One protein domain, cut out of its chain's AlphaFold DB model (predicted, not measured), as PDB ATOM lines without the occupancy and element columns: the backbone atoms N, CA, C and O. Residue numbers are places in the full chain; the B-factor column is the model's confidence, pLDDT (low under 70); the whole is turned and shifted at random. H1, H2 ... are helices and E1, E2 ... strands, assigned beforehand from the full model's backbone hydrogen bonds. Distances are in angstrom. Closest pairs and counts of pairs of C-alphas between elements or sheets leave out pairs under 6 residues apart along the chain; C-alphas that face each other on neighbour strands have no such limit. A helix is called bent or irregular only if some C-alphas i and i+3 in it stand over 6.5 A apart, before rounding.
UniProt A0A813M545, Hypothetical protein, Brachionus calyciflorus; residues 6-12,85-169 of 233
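This is residues 6 to 12 and 85 to 169 of the 233 residues of the protein "Hypothetical protein" of Brachionus calyciflorus (UniProt A0A813M545). One strongly twisted sheet of seven strands curls round helix H2, and a second helix, H1, packs on the same face over E4 and E2. The two helices touch about perpendicular to each other, and the other face of the sheet bears no named helix: two layers, one of strands and one of helices. The printed part has 92 residues, with E1, E2, H1, E3, E4, H2, E5, E6 and E7 in that order along the chain; the mixed sheet runs E3, E4, E2, E1, E5, E6, E7, and the class is mixed, helices and strands. The whole is compact and rounded, with a radius of gyration of the C-alphas of 12.7 A and spans of 31 by 29 by 28 A.

E1, residues 6 to 9, is antiparallel to its neighbour E2, residues 85 to 88, with N 6 and O 88 within hydrogen-bond range at 2.8 A. H1, residues 96 to 109, is on the sheet at a height of 9.7 A, over E2 and E4, residues 123 to 128, and along the strands, at 6 degrees to E4 on the local plane. E3, residues 114 to 118, is an edge strand and forms a hairpin with E4, N 117 and O 124 being 2.8 A apart. E4 is also antiparallel to E2, with N 85 and O 125 at 2.8 A. H2, residues 129 to 140, is on the same face as H1; residues 103 to 107 of H1 touch residues 135 to 139 of H2, the closest C-alphas being those of Pro 106 and Cys 138, 6.8 A, with their lines at 75 degrees. E5, residues 145 to 148, is parallel to E1, with N 9 and O 147 at 2.8 A. E5, E6, residues 156 to 162, and E7, residues 165 to 168, form a meander, each strand the antiparallel neighbour of the one before; N 158 and O 146 are 2.9 A apart, N 160 and O 167 3.0 A. E2, H1, E3 and E4, H2, E5 are split strand-helix-strand units, their strands not neighbours, with right-handed crossovers. O i to N i+4 pairs are within hydrogen-bond range in 6 of 10 cases in H1 and 6 of 8 in H2.

E1 begins at C-alpha 6 (212.703, 351.921, 316.811). H1 measures 17.2 A and is only just irregular, C-alphas 102 and 105 being 6.7 A apart; H2 measures 17.1 A and is irregular, C-alphas 130 and 133 being 7.8 A apart. E4 measures 16.7 A and E6 15.6 A. E7 ends at C-alpha 168 (208.138, 350.095, 302.723).

The two farthest C-alphas, of Tyr 120 and Lys 165, are 36.3 A apart. Residues 13 to 84 are not printed; C-alphas 12 and 85 are 9.4 A apart across this cut. Of the links printed whole, no link is long. Mean pLDDT of the printed part is 82.4; residues 90 to 95, 152 to 157 and 161 to 169 are under 70.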
ATOM      1  N   GLU A   6     213.310 351.047 317.805       89.06
ATOM      2  CA  GLU A   6     212.703 351.921 316.811       89.06
ATOM      3  C   GLU A   6     213.663 353.075 316.500       89.06
ATOM      4  O   GLU A   6     214.127 353.769 317.410       89.06
ATOM      5  N   LEU A   7     213.968 353.276 315.217       91.06
ATOM      6  CA  LEU A   7     214.757 354.414 314.748       91.06
ATOM      7  C   LEU A   7     213.829 355.576 314.414       91.06
ATOM      8  O   LEU A   7     212.834 355.385 313.713       91.06
ATOM      9  N   ARG A   8     214.181 356.772 314.873       91.06
ATOM     10  CA  ARG A   8     213.490 358.012 314.518       91.06
ATOM     11  C   ARG A   8     214.454 358.947 313.815       91.06
ATOM     12  O   ARG A   8     215.519 359.256 314.349       91.06
ATOM     13  N   ILE A   9     214.065 359.368 312.622       92.50
ATOM     14  CA  ILE A   9     214.752 360.363 311.808       92.50
ATOM     15  C   ILE A   9     213.990 361.668 311.984       92.50
ATOM     16  O   ILE A   9     212.784 361.721 311.743       92.50
ATOM     17  N   LEU A  10     214.685 362.698 312.454       92.00
ATOM     18  CA  LEU A  10     214.060 363.979 312.737       92.00
ATOM     19  C   LEU A  10     214.018 364.858 311.483       92.00
ATOM     20  O   LEU A  10     214.939 364.841 310.663       92.00
ATOM     21  N   ASN A  11     213.005 365.719 311.396       91.56
ATOM     22  CA  ASN A  11     212.870 366.690 310.310       91.56
ATOM     23  C   ASN A  11     213.722 367.949 310.534       91.56
ATOM     24  O   ASN A  11     213.220 369.073 310.576       91.56
ATOM     25  N   TYR A  12     215.027 367.758 310.705       92.94
ATOM     26  CA  TYR A  12     215.984 368.855 310.781       92.94
ATOM     27  C   TYR A  12     217.077 368.677 309.737       92.94
ATOM     28  O   TYR A  12     217.496 367.564 309.415       92.94
ATOM     29  N   MET A  85     219.322 361.539 313.682       93.31
ATOM     30  CA  MET A  85     218.514 360.380 314.032       93.31
ATOM     31  C   MET A  85     218.857 359.908 315.441       93.31
ATOM     32  O   MET A  85     219.965 360.116 315.940       93.31
ATOM     33  N   TYR A  86     217.904 359.258 316.096       91.25
ATOM     34  CA  TYR A  86     218.135 358.641 317.395       91.25
ATOM     35  C   TYR A  86     217.393 357.317 317.511       91.25
ATOM     36  O   TYR A  86     216.371 357.072 316.863       91.25
ATOM     37  N   LEU A  87     217.939 356.447 318.352       90.00
ATOM     38  CA  LEU A  87     217.387 355.128 318.604       90.00
ATOM     39  C   LEU A  87     216.553 355.160 319.884       90.00
ATOM     40  O   LEU A  87     217.015 355.624 320.926       90.00
ATOM     41  N   SER A  88     215.337 354.638 319.813       84.88
ATOM     42  CA  SER A  88     214.443 354.472 320.956       84.88
ATOM     43  C   SER A  88     214.150 352.990 321.183       84.88
ATOM     44  O   SER A  88     214.036 352.223 320.233       84.88
ATOM     45  N   GLY A  89     214.071 352.562 322.440       79.31
ATOM     46  CA  GLY A  89     213.678 351.197 322.791       79.31
ATOM     47  C   GLY A  89     213.832 350.922 324.282       79.31
ATOM     48  O   GLY A  89     214.617 351.576 324.965       79.31
ATOM     49  N   GLU A  90     213.069 349.957 324.791       69.38
ATOM     50  CA  GLU A  90     212.938 349.702 326.236       69.38
ATOM     51  C   GLU A  90     214.257 349.253 326.900       69.38
ATOM     52  O   GLU A  90     214.530 349.617 328.042       69.38
ATOM     53  N   ASP A  91     215.120 348.543 326.163       66.56
ATOM     54  CA  ASP A  91     216.400 348.010 326.665       66.56
ATOM     55  C   ASP A  91     217.621 348.911 326.380       66.56
ATOM     56  O   ASP A  91     218.763 348.614 326.780       66.56
ATOM     57  N   LEU A  92     217.403 350.036 325.693       68.31
ATOM     58  CA  LEU A  92     218.431 351.030 325.401       68.31
ATOM     59  C   LEU A  92     218.647 351.917 326.633       68.31
ATOM     60  O   LEU A  92     218.184 353.048 326.719       68.31
ATOM     61  N   GLN A  93     219.373 351.389 327.623       56.72
ATOM     62  CA  GLN A  93     219.970 352.251 328.651       56.72
ATOM     63  C   GLN A  93     220.924 353.250 327.975       56.72
ATOM     64  O   GLN A  93     221.610 352.879 327.022       56.72
ATOM     65  N   ARG A  94     220.959 354.486 328.488       63.19
ATOM     66  CA  ARG A  94     221.732 355.617 327.941       63.19
ATOM     67  C   ARG A  94     223.180 355.239 327.615       63.19
ATOM     68  O   ARG A  94     223.826 354.541 328.401       63.19
ATOM     69  N   GLY A  95     223.686 355.756 326.498       68.00
ATOM     70  CA  GLY A  95     225.078 355.631 326.099       68.00
ATOM     71  C   GLY A  95     225.255 354.991 324.725       68.00
ATOM     72  O   GLY A  95     224.729 353.913 324.423       68.00
ATOM     73  N   ILE A  96     226.132 355.616 323.937       77.94
ATOM     74  CA  ILE A  96     226.510 355.222 322.572       77.94
ATOM     75  C   ILE A  96     226.874 353.734 322.451       77.94
ATOM     76  O   ILE A  96     226.586 353.112 321.432       77.94
ATOM     77  N   SER A  97     227.459 353.122 323.485       78.81
ATOM     78  CA  SER A  97     227.938 351.729 323.436       78.81
ATOM     79  C   SER A  97     226.851 350.709 323.067       78.81
ATOM     80  O   SER A  97     227.132 349.740 322.363       78.81
ATOM     81  N   LYS A  98     225.598 350.913 323.501       76.94
ATOM     82  CA  LYS A  98     224.488 350.003 323.157       76.94
ATOM     83  C   LYS A  98     223.936 350.266 321.759       76.94
ATOM     84  O   LYS A  98     223.579 349.321 321.057       76.94
ATOM     85  N   ILE A  99     223.916 351.531 321.347       82.81
ATOM     86  CA  ILE A  99     223.478 351.963 320.014       82.81
ATOM     87  C   ILE A  99     224.491 351.516 318.954       82.81
ATOM     88  O   ILE A  99     224.107 351.181 317.834       82.81
ATOM     89  N   ALA A 100     225.772 351.419 319.322       83.75
ATOM     90  CA  ALA A 100     226.852 351.085 318.408       83.75
ATOM     91  C   ALA A 100     226.603 349.781 317.645       83.75
ATOM     92  O   ALA A 100     226.789 349.734 316.434       83.75
ATOM     93  N   LYS A 101     226.102 348.744 318.327       85.00
ATOM     94  CA  LYS A 101     225.806 347.450 317.701       85.00
ATOM     95  C   LYS A 101     224.724 347.535 316.620       85.00
ATOM     96  O   LYS A 101     224.811 346.821 315.627       85.00
ATOM     97  N   TYR A 102     223.690 348.339 316.849       84.81
ATOM     98  CA  TYR A 102     222.496 348.369 315.999       84.81
ATOM     99  C   TYR A 102     222.553 349.445 314.919       84.81
ATOM    100  O   TYR A 102     221.879 349.306 313.905       84.81
ATOM    101  N   LEU A 103     223.339 350.499 315.141       89.12
ATOM    102  CA  LEU A 103     223.398 351.657 314.260       89.12
ATOM    103  C   LEU A 103     224.809 351.895 313.719       89.12
ATOM    104  O   LEU A 103     225.006 351.889 312.513       89.12
ATOM    105  N   ILE A 104     225.805 352.055 314.594       91.56
ATOM    106  CA  ILE A 104     227.146 352.501 314.179       91.56
ATOM    107  C   ILE A 104     227.883 351.423 313.384       91.56
ATOM    108  O   ILE A 104     228.452 351.729 312.344       91.56
ATOM    109  N   LEU A 105     227.875 350.171 313.853       91.31
ATOM    110  CA  LEU A 105     228.577 349.078 313.178       91.31
ATOM    111  C   LEU A 105     228.012 348.812 311.770       91.31
ATOM    112  O   LEU A 105     228.810 348.828 310.837       91.31
ATOM    113  N   PRO A 106     226.683 348.670 311.563       92.19
ATOM    114  CA  PRO A 106     226.134 348.532 310.213       92.19
ATOM    115  C   PRO A 106     226.497 349.696 309.282       92.19
ATOM    116  O   PRO A 106     226.904 349.469 308.145       92.19
ATOM    117  N   LEU A 107     226.408 350.940 309.767       94.38
ATOM    118  CA  LEU A 107     226.756 352.118 308.968       94.38
ATOM    119  C   LEU A 107     228.246 352.149 308.609       94.38
ATOM    120  O   LEU A 107     228.601 352.467 307.474       94.38
ATOM    121  N   ALA A 108     229.116 351.758 309.542       92.88
ATOM    122  CA  ALA A 108     230.548 351.647 309.300       92.88
ATOM    123  C   ALA A 108     230.875 350.560 308.260       92.88
ATOM    124  O   ALA A 108     231.704 350.798 307.379       92.88
ATOM    125  N   ASP A 109     230.192 349.410 308.302       92.81
ATOM    126  CA  ASP A 109     230.349 348.333 307.311       92.81
ATOM    127  C   ASP A 109     229.945 348.798 305.899       92.81
ATOM    128  O   ASP A 109     230.567 348.412 304.904       92.81
ATOM    129  N   TRP A 110     228.950 349.686 305.811       93.62
ATOM    130  CA  TRP A 110     228.505 350.328 304.569       93.62
ATOM    131  C   TRP A 110     229.335 351.558 304.177       93.62
ATOM    132  O   TRP A 110     229.092 352.152 303.127       93.62
ATOM    133  N   LYS A 111     230.360 351.902 304.969       93.19
ATOM    134  CA  LYS A 111     231.249 353.060 304.771       93.19
ATOM    135  C   LYS A 111     230.517 354.404 304.775       93.19
ATOM    136  O   LYS A 111     230.948 355.340 304.106       93.19
ATOM    137  N   ILE A 112     229.434 354.492 305.538       93.94
ATOM    138  CA  ILE A 112     228.668 355.722 305.719       93.94
ATOM    139  C   ILE A 112     229.305 356.524 306.854       93.94
ATOM    140  O   ILE A 112     229.547 356.000 307.947       93.94
ATOM    141  N   SER A 113     229.594 357.798 306.592       93.00
ATOM    142  CA  SER A 113     230.155 358.695 307.600       93.00
ATOM    143  C   SER A 113     229.067 359.161 308.562       93.00
ATOM    144  O   SER A 113     227.978 359.549 308.145       93.00
ATOM    145  N   ILE A 114     229.380 359.177 309.856       94.94
ATOM    146  CA  ILE A 114     228.463 359.636 310.900       94.94
ATOM    147  C   ILE A 114     229.143 360.647 311.820       94.94
ATOM    148  O   ILE A 114     230.364 360.637 311.973       94.94
ATOM    149  N   MET A 115     228.341 361.466 312.492       94.19
ATOM    150  CA  MET A 115     228.776 362.267 313.634       94.19
ATOM    151  C   MET A 115     227.893 361.957 314.841       94.19
ATOM    152  O   MET A 115     226.677 361.860 314.710       94.19
ATOM    153  N   ALA A 116     228.487 361.787 316.019       92.81
ATOM    154  CA  ALA A 116     227.750 361.497 317.244       92.81
ATOM    155  C   ALA A 116     227.678 362.735 318.143       92.81
ATOM    156  O   ALA A 116     228.703 363.356 318.418       92.81
ATOM    157  N   ILE A 117     226.478 363.058 318.627       91.44
ATOM    158  CA  ILE A 117     226.234 364.097 319.632       91.44
ATOM    159  C   ILE A 117     225.440 363.468 320.776       91.44
ATOM    160  O   ILE A 117     224.240 363.221 320.660       91.44
ATOM    161  N   SER A 118     226.107 363.229 321.902       89.44
ATOM    162  CA  SER A 118     225.456 362.787 323.136       89.44
ATOM    163  C   SER A 118     225.009 363.985 323.962       89.44
ATOM    164  O   SER A 118     225.814 364.843 324.316       89.44
ATOM    165  N   MET A 119     223.728 364.025 324.308       86.75
ATOM    166  CA  MET A 119     223.148 364.985 325.244       86.75
ATOM    167  C   MET A 119     222.748 364.281 326.545       86.75
ATOM    168  O   MET A 119     222.707 363.056 326.631       86.75
ATOM    169  N   TYR A 120     222.380 365.055 327.574       83.50
ATOM    170  CA  TYR A 120     221.943 364.497 328.862       83.50
ATOM    171  C   TYR A 120     220.781 363.492 328.724       83.50
ATOM    172  O   TYR A 120     220.683 362.528 329.490       83.50
ATOM    173  N   GLN A 121     219.875 363.731 327.770       78.88
ATOM    174  CA  GLN A 121     218.640 362.962 327.607       78.88
ATOM    175  C   GLN A 121     218.740 361.853 326.553       78.88
ATOM    176  O   GLN A 121     218.075 360.828 326.705       78.88
ATOM    177  N   CYS A 122     219.544 362.047 325.509       83.19
ATOM    178  CA  CYS A 122     219.540 361.222 324.305       83.19
ATOM    179  C   CYS A 122     220.886 361.272 323.570       83.19
ATOM    180  O   CYS A 122     221.645 362.230 323.695       83.19
ATOM    181  N   ASP A 123     221.142 360.237 322.775       89.94
ATOM    182  CA  ASP A 123     222.288 360.145 321.877       89.94
ATOM    183  C   ASP A 123     221.798 360.344 320.436       89.94
ATOM    184  O   ASP A 123     221.062 359.506 319.905       89.94
ATOM    185  N   TYR A 124     222.193 361.452 319.812       92.06
ATOM    186  CA  TYR A 124     221.930 361.715 318.403       92.06
ATOM    187  C   TYR A 124     223.082 361.215 317.550       92.06
ATOM    188  O   TYR A 124     224.253 361.464 317.838       92.06
ATOM    189  N   ILE A 125     222.734 360.552 316.458       94.50
ATOM    190  CA  ILE A 125     223.666 360.171 315.409       94.50
ATOM    191  C   ILE A 125     223.239 360.927 314.163       94.50
ATOM    192  O   ILE A 125     222.081 360.890 313.766       94.50
ATOM    193  N   LEU A 126     224.164 361.674 313.586       95.81
ATOM    194  CA  LEU A 126     223.932 362.515 312.432       95.81
ATOM    195  C   LEU A 126     224.538 361.831 311.213       95.81
ATOM    196  O   LEU A 126     225.676 361.363 311.263       95.81
ATOM    197  N   ILE A 127     223.775 361.805 310.130       96.06
ATOM    198  CA  ILE A 127     224.201 361.335 308.807       96.06
ATOM    199  C   ILE A 127     224.187 362.492 307.827       96.06
ATOM    200  O   ILE A 127     223.444 363.454 308.017       96.06
ATOM    201  N   GLN A 128     224.979 362.389 306.770       94.94
ATOM    202  CA  GLN A 128     224.878 363.322 305.656       94.94
ATOM    203  C   GLN A 128     223.580 363.067 304.890       94.94
ATOM    204  O   GLN A 128     223.180 361.920 304.692       94.94
ATOM    205  N   GLU A 129     222.925 364.138 304.452       92.75
ATOM    206  CA  GLU A 129     221.702 364.054 303.650       92.75
ATOM    207  C   GLU A 129     221.922 363.276 302.345       92.75
ATOM    208  O   GLU A 129     221.064 362.489 301.953       92.75
ATOM    209  N   ASP A 130     223.104 363.408 301.735       92.75
ATOM    210  CA  ASP A 130     223.483 362.684 300.515       92.75
ATOM    211  C   ASP A 130     223.503 361.152 300.699       92.75
ATOM    212  O   ASP A 130     223.284 360.407 299.743       92.75
ATOM    213  N   ASP A 131     223.727 360.676 301.929       93.88
ATOM    214  CA  ASP A 131     223.791 359.251 302.276       93.88
ATOM    215  C   ASP A 131     222.437 358.689 302.754       93.88
ATOM    216  O   ASP A 131     222.342 357.503 303.080       93.88
ATOM    217  N   TYR A 132     221.371 359.500 302.791       90.69
ATOM    218  CA  TYR A 132     220.077 359.124 303.377       90.69
ATOM    219  C   TYR A 132     219.517 357.806 302.819       90.69
ATOM    220  O   TYR A 132     219.162 356.910 303.587       90.69
ATOM    221  N   GLU A 133     219.473 357.639 301.493       89.56
ATOM    222  CA  GLU A 133     218.918 356.426 300.871       89.56
ATOM    223  C   GLU A 133     219.709 355.167 301.258       89.56
ATOM    224  O   GLU A 133     219.123 354.140 301.614       89.56
ATOM    225  N   ALA A 134     221.043 355.266 301.256       91.62
ATOM    226  CA  ALA A 134     221.931 354.174 301.644       91.62
ATOM    227  C   ALA A 134     221.778 353.821 303.132       91.62
ATOM    228  O   ALA A 134     221.810 352.644 303.499       91.62
ATOM    229  N   VAL A 135     221.556 354.823 303.990       93.00
ATOM    230  CA  VAL A 135     221.284 354.623 305.419       93.00
ATOM    231  C   VAL A 135     219.987 353.846 305.627       93.00
ATOM    232  O   VAL A 135     219.980 352.880 306.393       93.00
ATOM    233  N   ILE A 136     218.897 354.225 304.951       90.56
ATOM    234  CA  ILE A 136     217.614 353.519 305.073       90.56
ATOM    235  C   ILE A 136     217.758 352.063 304.629       90.56
ATOM    236  O   ILE A 136     217.321 351.159 305.347       90.56
ATOM    237  N   GLU A 137     218.408 351.819 303.488       89.31
ATOM    238  CA  GLU A 137     218.634 350.465 302.979       89.31
ATOM    239  C   GLU A 137     219.455 349.626 303.971       89.31
ATOM    240  O   GLU A 137     219.028 348.534 304.355       89.31
ATOM    241  N   CYS A 138     220.568 350.170 304.469       90.88
ATOM    242  CA  CYS A 138     221.426 349.526 305.460       90.88
ATOM    243  C   CYS A 138     220.668 349.180 306.751       90.88
ATOM    244  O   CYS A 138     220.685 348.040 307.226       90.88
ATOM    245  N   LEU A 139     219.995 350.165 307.346       90.62
ATOM    246  CA  LEU A 139     219.393 350.027 308.671       90.62
ATOM    247  C   LEU A 139     218.108 349.202 308.660       90.62
ATOM    248  O   LEU A 139     217.809 348.550 309.663       90.62
ATOM    249  N   SER A 140     217.398 349.141 307.530       87.19
ATOM    250  CA  SER A 140     216.209 348.292 307.356       87.19
ATOM    251  C   SER A 140     216.475 346.804 307.643       87.19
ATOM    252  O   SER A 140     215.594 346.052 308.066       87.19
ATOM    253  N   ILE A 141     217.721 346.353 307.469       84.50
ATOM    254  CA  ILE A 141     218.125 344.966 307.714       84.50
ATOM    255  C   ILE A 141     218.124 344.655 309.220       84.50
ATOM    256  O   ILE A 141     217.744 343.550 309.634       84.50
ATOM    257  N   HIS A 142     218.537 345.634 310.028       84.31
ATOM    258  CA  HIS A 142     218.866 345.472 311.443       84.31
ATOM    259  C   HIS A 142     217.794 346.016 312.390       84.31
ATOM    260  O   HIS A 142     217.637 345.486 313.491       84.31
ATOM    261  N   ILE A 143     217.060 347.049 311.977       86.31
ATOM    262  CA  ILE A 143     216.099 347.765 312.815       86.31
ATOM    263  C   ILE A 143     214.682 347.445 312.333       86.31
ATOM    264  O   ILE A 143     214.384 347.633 311.157       86.31
ATOM    265  N   PRO A 144     213.778 346.972 313.208       84.56
ATOM    266  CA  PRO A 144     212.466 346.491 312.785       84.56
ATOM    267  C   PRO A 144     211.508 347.608 312.361       84.56
ATOM    268  O   PRO A 144     210.596 347.334 311.580       84.56
ATOM    269  N   LYS A 145     211.682 348.837 312.868       87.62
ATOM    270  CA  LYS A 145     210.867 349.998 312.497       87.62
ATOM    271  C   LYS A 145     211.700 351.266 312.364       87.62
ATOM    272  O   LYS A 145     212.485 351.583 313.258       87.62
ATOM    273  N   ILE A 146     211.465 351.998 311.280       89.00
ATOM    274  CA  ILE A 146     212.066 353.307 311.019       89.00
ATOM    275  C   ILE A 146     210.944 354.317 310.780       89.00
ATOM    276  O   ILE A 146     210.075 354.093 309.934       89.00
ATOM    277  N   TYR A 147     210.985 355.407 311.538       88.50
ATOM    278  CA  TYR A 147     210.075 356.542 311.464       88.50
ATOM    279  C   TYR A 147     210.816 357.749 310.902       88.50
ATOM    280  O   TYR A 147     211.957 357.996 311.297       88.50
ATOM    281  N   ASP A 148     210.155 358.510 310.037       88.19
ATOM    282  CA  ASP A 148     210.691 359.760 309.503       88.19
ATOM    283  C   ASP A 148     209.689 360.894 309.717       88.19
ATOM    284  O   ASP A 148     208.554 360.844 309.244       88.19
ATOM    285  N   GLU A 149     210.116 361.904 310.470       85.94
ATOM    286  CA  GLU A 149     209.311 363.082 310.794       85.94
ATOM    287  C   GLU A 149     209.217 364.081 309.632       85.94
ATOM    288  O   GLU A 149     208.420 365.016 309.694       85.94
ATOM    289  N   SER A 150     210.039 363.933 308.586       74.50
ATOM    290  CA  SER A 150     210.042 364.836 307.427       74.50
ATOM    291  C   SER A 150     208.899 364.595 306.450       74.50
ATOM    292  O   SER A 150     208.616 365.445 305.607       74.50
ATOM    293  N   LEU A 151     208.207 363.467 306.578       73.12
ATOM    294  CA  LEU A 151     207.038 363.157 305.773       73.12
ATOM    295  C   LEU A 151     205.818 363.870 306.379       73.12
ATOM    296  O   LEU A 151     205.513 363.684 307.552       73.12
ATOM    297  N   ASP A 152     205.114 364.677 305.572       58.16
ATOM    298  CA  ASP A 152     204.001 365.588 305.942       58.16
ATOM    299  C   ASP A 152     202.755 364.922 306.589       58.16
ATOM    300  O   ASP A 152     201.689 365.531 306.716       58.16
ATOM    301  N   LEU A 153     202.846 363.654 306.988       54.84
ATOM    302  CA  LEU A 153     201.807 362.881 307.659       54.84
ATOM    303  C   LEU A 153     202.414 362.294 308.935       54.84
ATOM    304  O   LEU A 153     203.356 361.516 308.863       54.84
ATOM    305  N   GLU A 154     201.874 362.699 310.088       53.97
ATOM    306  CA  GLU A 154     202.287 362.313 311.447       53.97
ATOM    307  C   GLU A 154     203.073 360.988 311.533       53.97
ATOM    308  O   GLU A 154     202.485 359.911 311.451       53.97
ATOM    309  N   ASN A 155     204.393 361.070 311.761       57.09
ATOM    310  CA  ASN A 155     205.269 359.939 312.098       57.09
ATOM    311  C   ASN A 155     205.037 358.679 311.237       57.09
ATOM    312  O   ASN A 155     204.871 357.578 311.781       57.09
ATOM    313  N   GLU A 156     204.976 358.814 309.907       67.00
ATOM    314  CA  GLU A 156     204.749 357.653 309.049       67.00
ATOM    315  C   GLU A 156     205.933 356.672 309.137       67.00
ATOM    316  O   GLU A 156     207.112 357.033 309.169       67.00
ATOM    317  N   ILE A 157     205.598 355.385 309.221       65.12
ATOM    318  CA  ILE A 157     206.574 354.299 309.223       65.12
ATOM    319  C   ILE A 157     207.133 354.188 307.806       65.12
ATOM    320  O   ILE A 157     206.449 353.652 306.933       65.12
ATOM    321  N   VAL A 158     208.371 354.633 307.588       71.88
ATOM    322  CA  VAL A 158     209.084 354.465 306.308       71.88
ATOM    323  C   VAL A 158     209.355 352.990 306.046       71.88
ATOM    324  O   VAL A 158     209.181 352.494 304.930       71.88
ATOM    325  N   PHE A 159     209.729 352.269 307.102       76.25
ATOM    326  CA  PHE A 159     210.060 350.858 307.033       76.25
ATOM    327  C   PHE A 159     209.509 350.100 308.236       76.25
ATOM    328  O   PHE A 159     209.722 350.495 309.384       76.25
ATOM    329  N   SER A 160     208.850 348.969 307.969       76.94
ATOM    330  CA  SER A 160     208.553 347.966 308.992       76.94
ATOM    331  C   SER A 160     208.855 346.549 308.522       76.94
ATOM    332  O   SER A 160     208.523 346.141 307.404       76.94
ATOM    333  N   LYS A 161     209.441 345.766 309.428       68.69
ATOM    334  CA  LYS A 161     209.644 344.327 309.271       68.69
ATOM    335  C   LYS A 161     208.554 343.579 310.033       68.69
ATOM    336  O   LYS A 161     208.576 343.527 311.261       68.69
ATOM    337  N   PHE A 162     207.611 342.971 309.313       59.53
ATOM    338  CA  PHE A 162     206.551 342.147 309.908       59.53
ATOM    339  C   PHE A 162     206.657 340.707 309.398       59.53
ATOM    340  O   PHE A 162     206.644 340.464 308.191       59.53
ATOM    341  N   ASN A 163     206.785 339.731 310.303       55.00
ATOM    342  CA  ASN A 163     206.890 338.299 309.973       55.00
ATOM    343  C   ASN A 163     207.953 337.966 308.899       55.00
ATOM    344  O   ASN A 163     207.727 337.132 308.023       55.00
ATOM    345  N   GLY A 164     209.104 338.648 308.933       60.66
ATOM    346  CA  GLY A 164     210.202 338.446 307.977       60.66
ATOM    347  C   GLY A 164     209.976 339.043 306.582       60.66
ATOM    348  O   GLY A 164     210.860 338.922 305.736       60.66
ATOM    349  N   LYS A 165     208.838 339.704 306.332       61.88
ATOM    350  CA  LYS A 165     208.578 340.463 305.103       61.88
ATOM    351  C   LYS A 165     208.879 341.943 305.324       61.88
ATOM    352  O   LYS A 165     208.491 342.515 306.342       61.88
ATOM    353  N   MET A 166     209.574 342.533 304.355       65.50
ATOM    354  CA  MET A 166     209.932 343.950 304.342       65.50
ATOM    355  C   MET A 166     208.797 344.751 303.715       65.50
ATOM    356  O   MET A 166     208.412 344.480 302.576       65.50
ATOM    357  N   HIS A 167     208.260 345.714 304.457       65.06
ATOM    358  CA  HIS A 167     207.217 346.616 303.986       65.06
ATOM    359  C   HIS A 167     207.730 348.053 304.041       65.06
ATOM    360  O   HIS A 167     208.031 348.570 305.117       65.06
ATOM    361  N   TYR A 168     207.809 348.683 302.871       68.00
ATOM    362  CA  TYR A 168     208.138 350.095 302.723       68.00
ATOM    363  C   TYR A 168     206.858 350.874 302.425       68.00
ATOM    364  O   TYR A 168     206.171 350.555 301.448       68.00
ATOM    365  N   ASN A 169     206.542 351.897 303.221       60.25
ATOM    366  CA  ASN A 169     205.506 352.863 302.849       60.25
ATOM    367  C   ASN A 169     206.150 353.950 301.998       60.25
ATOM    368  O   ASN A 169     206.414 355.058 302.449       60.25
TER     369      ASN A 169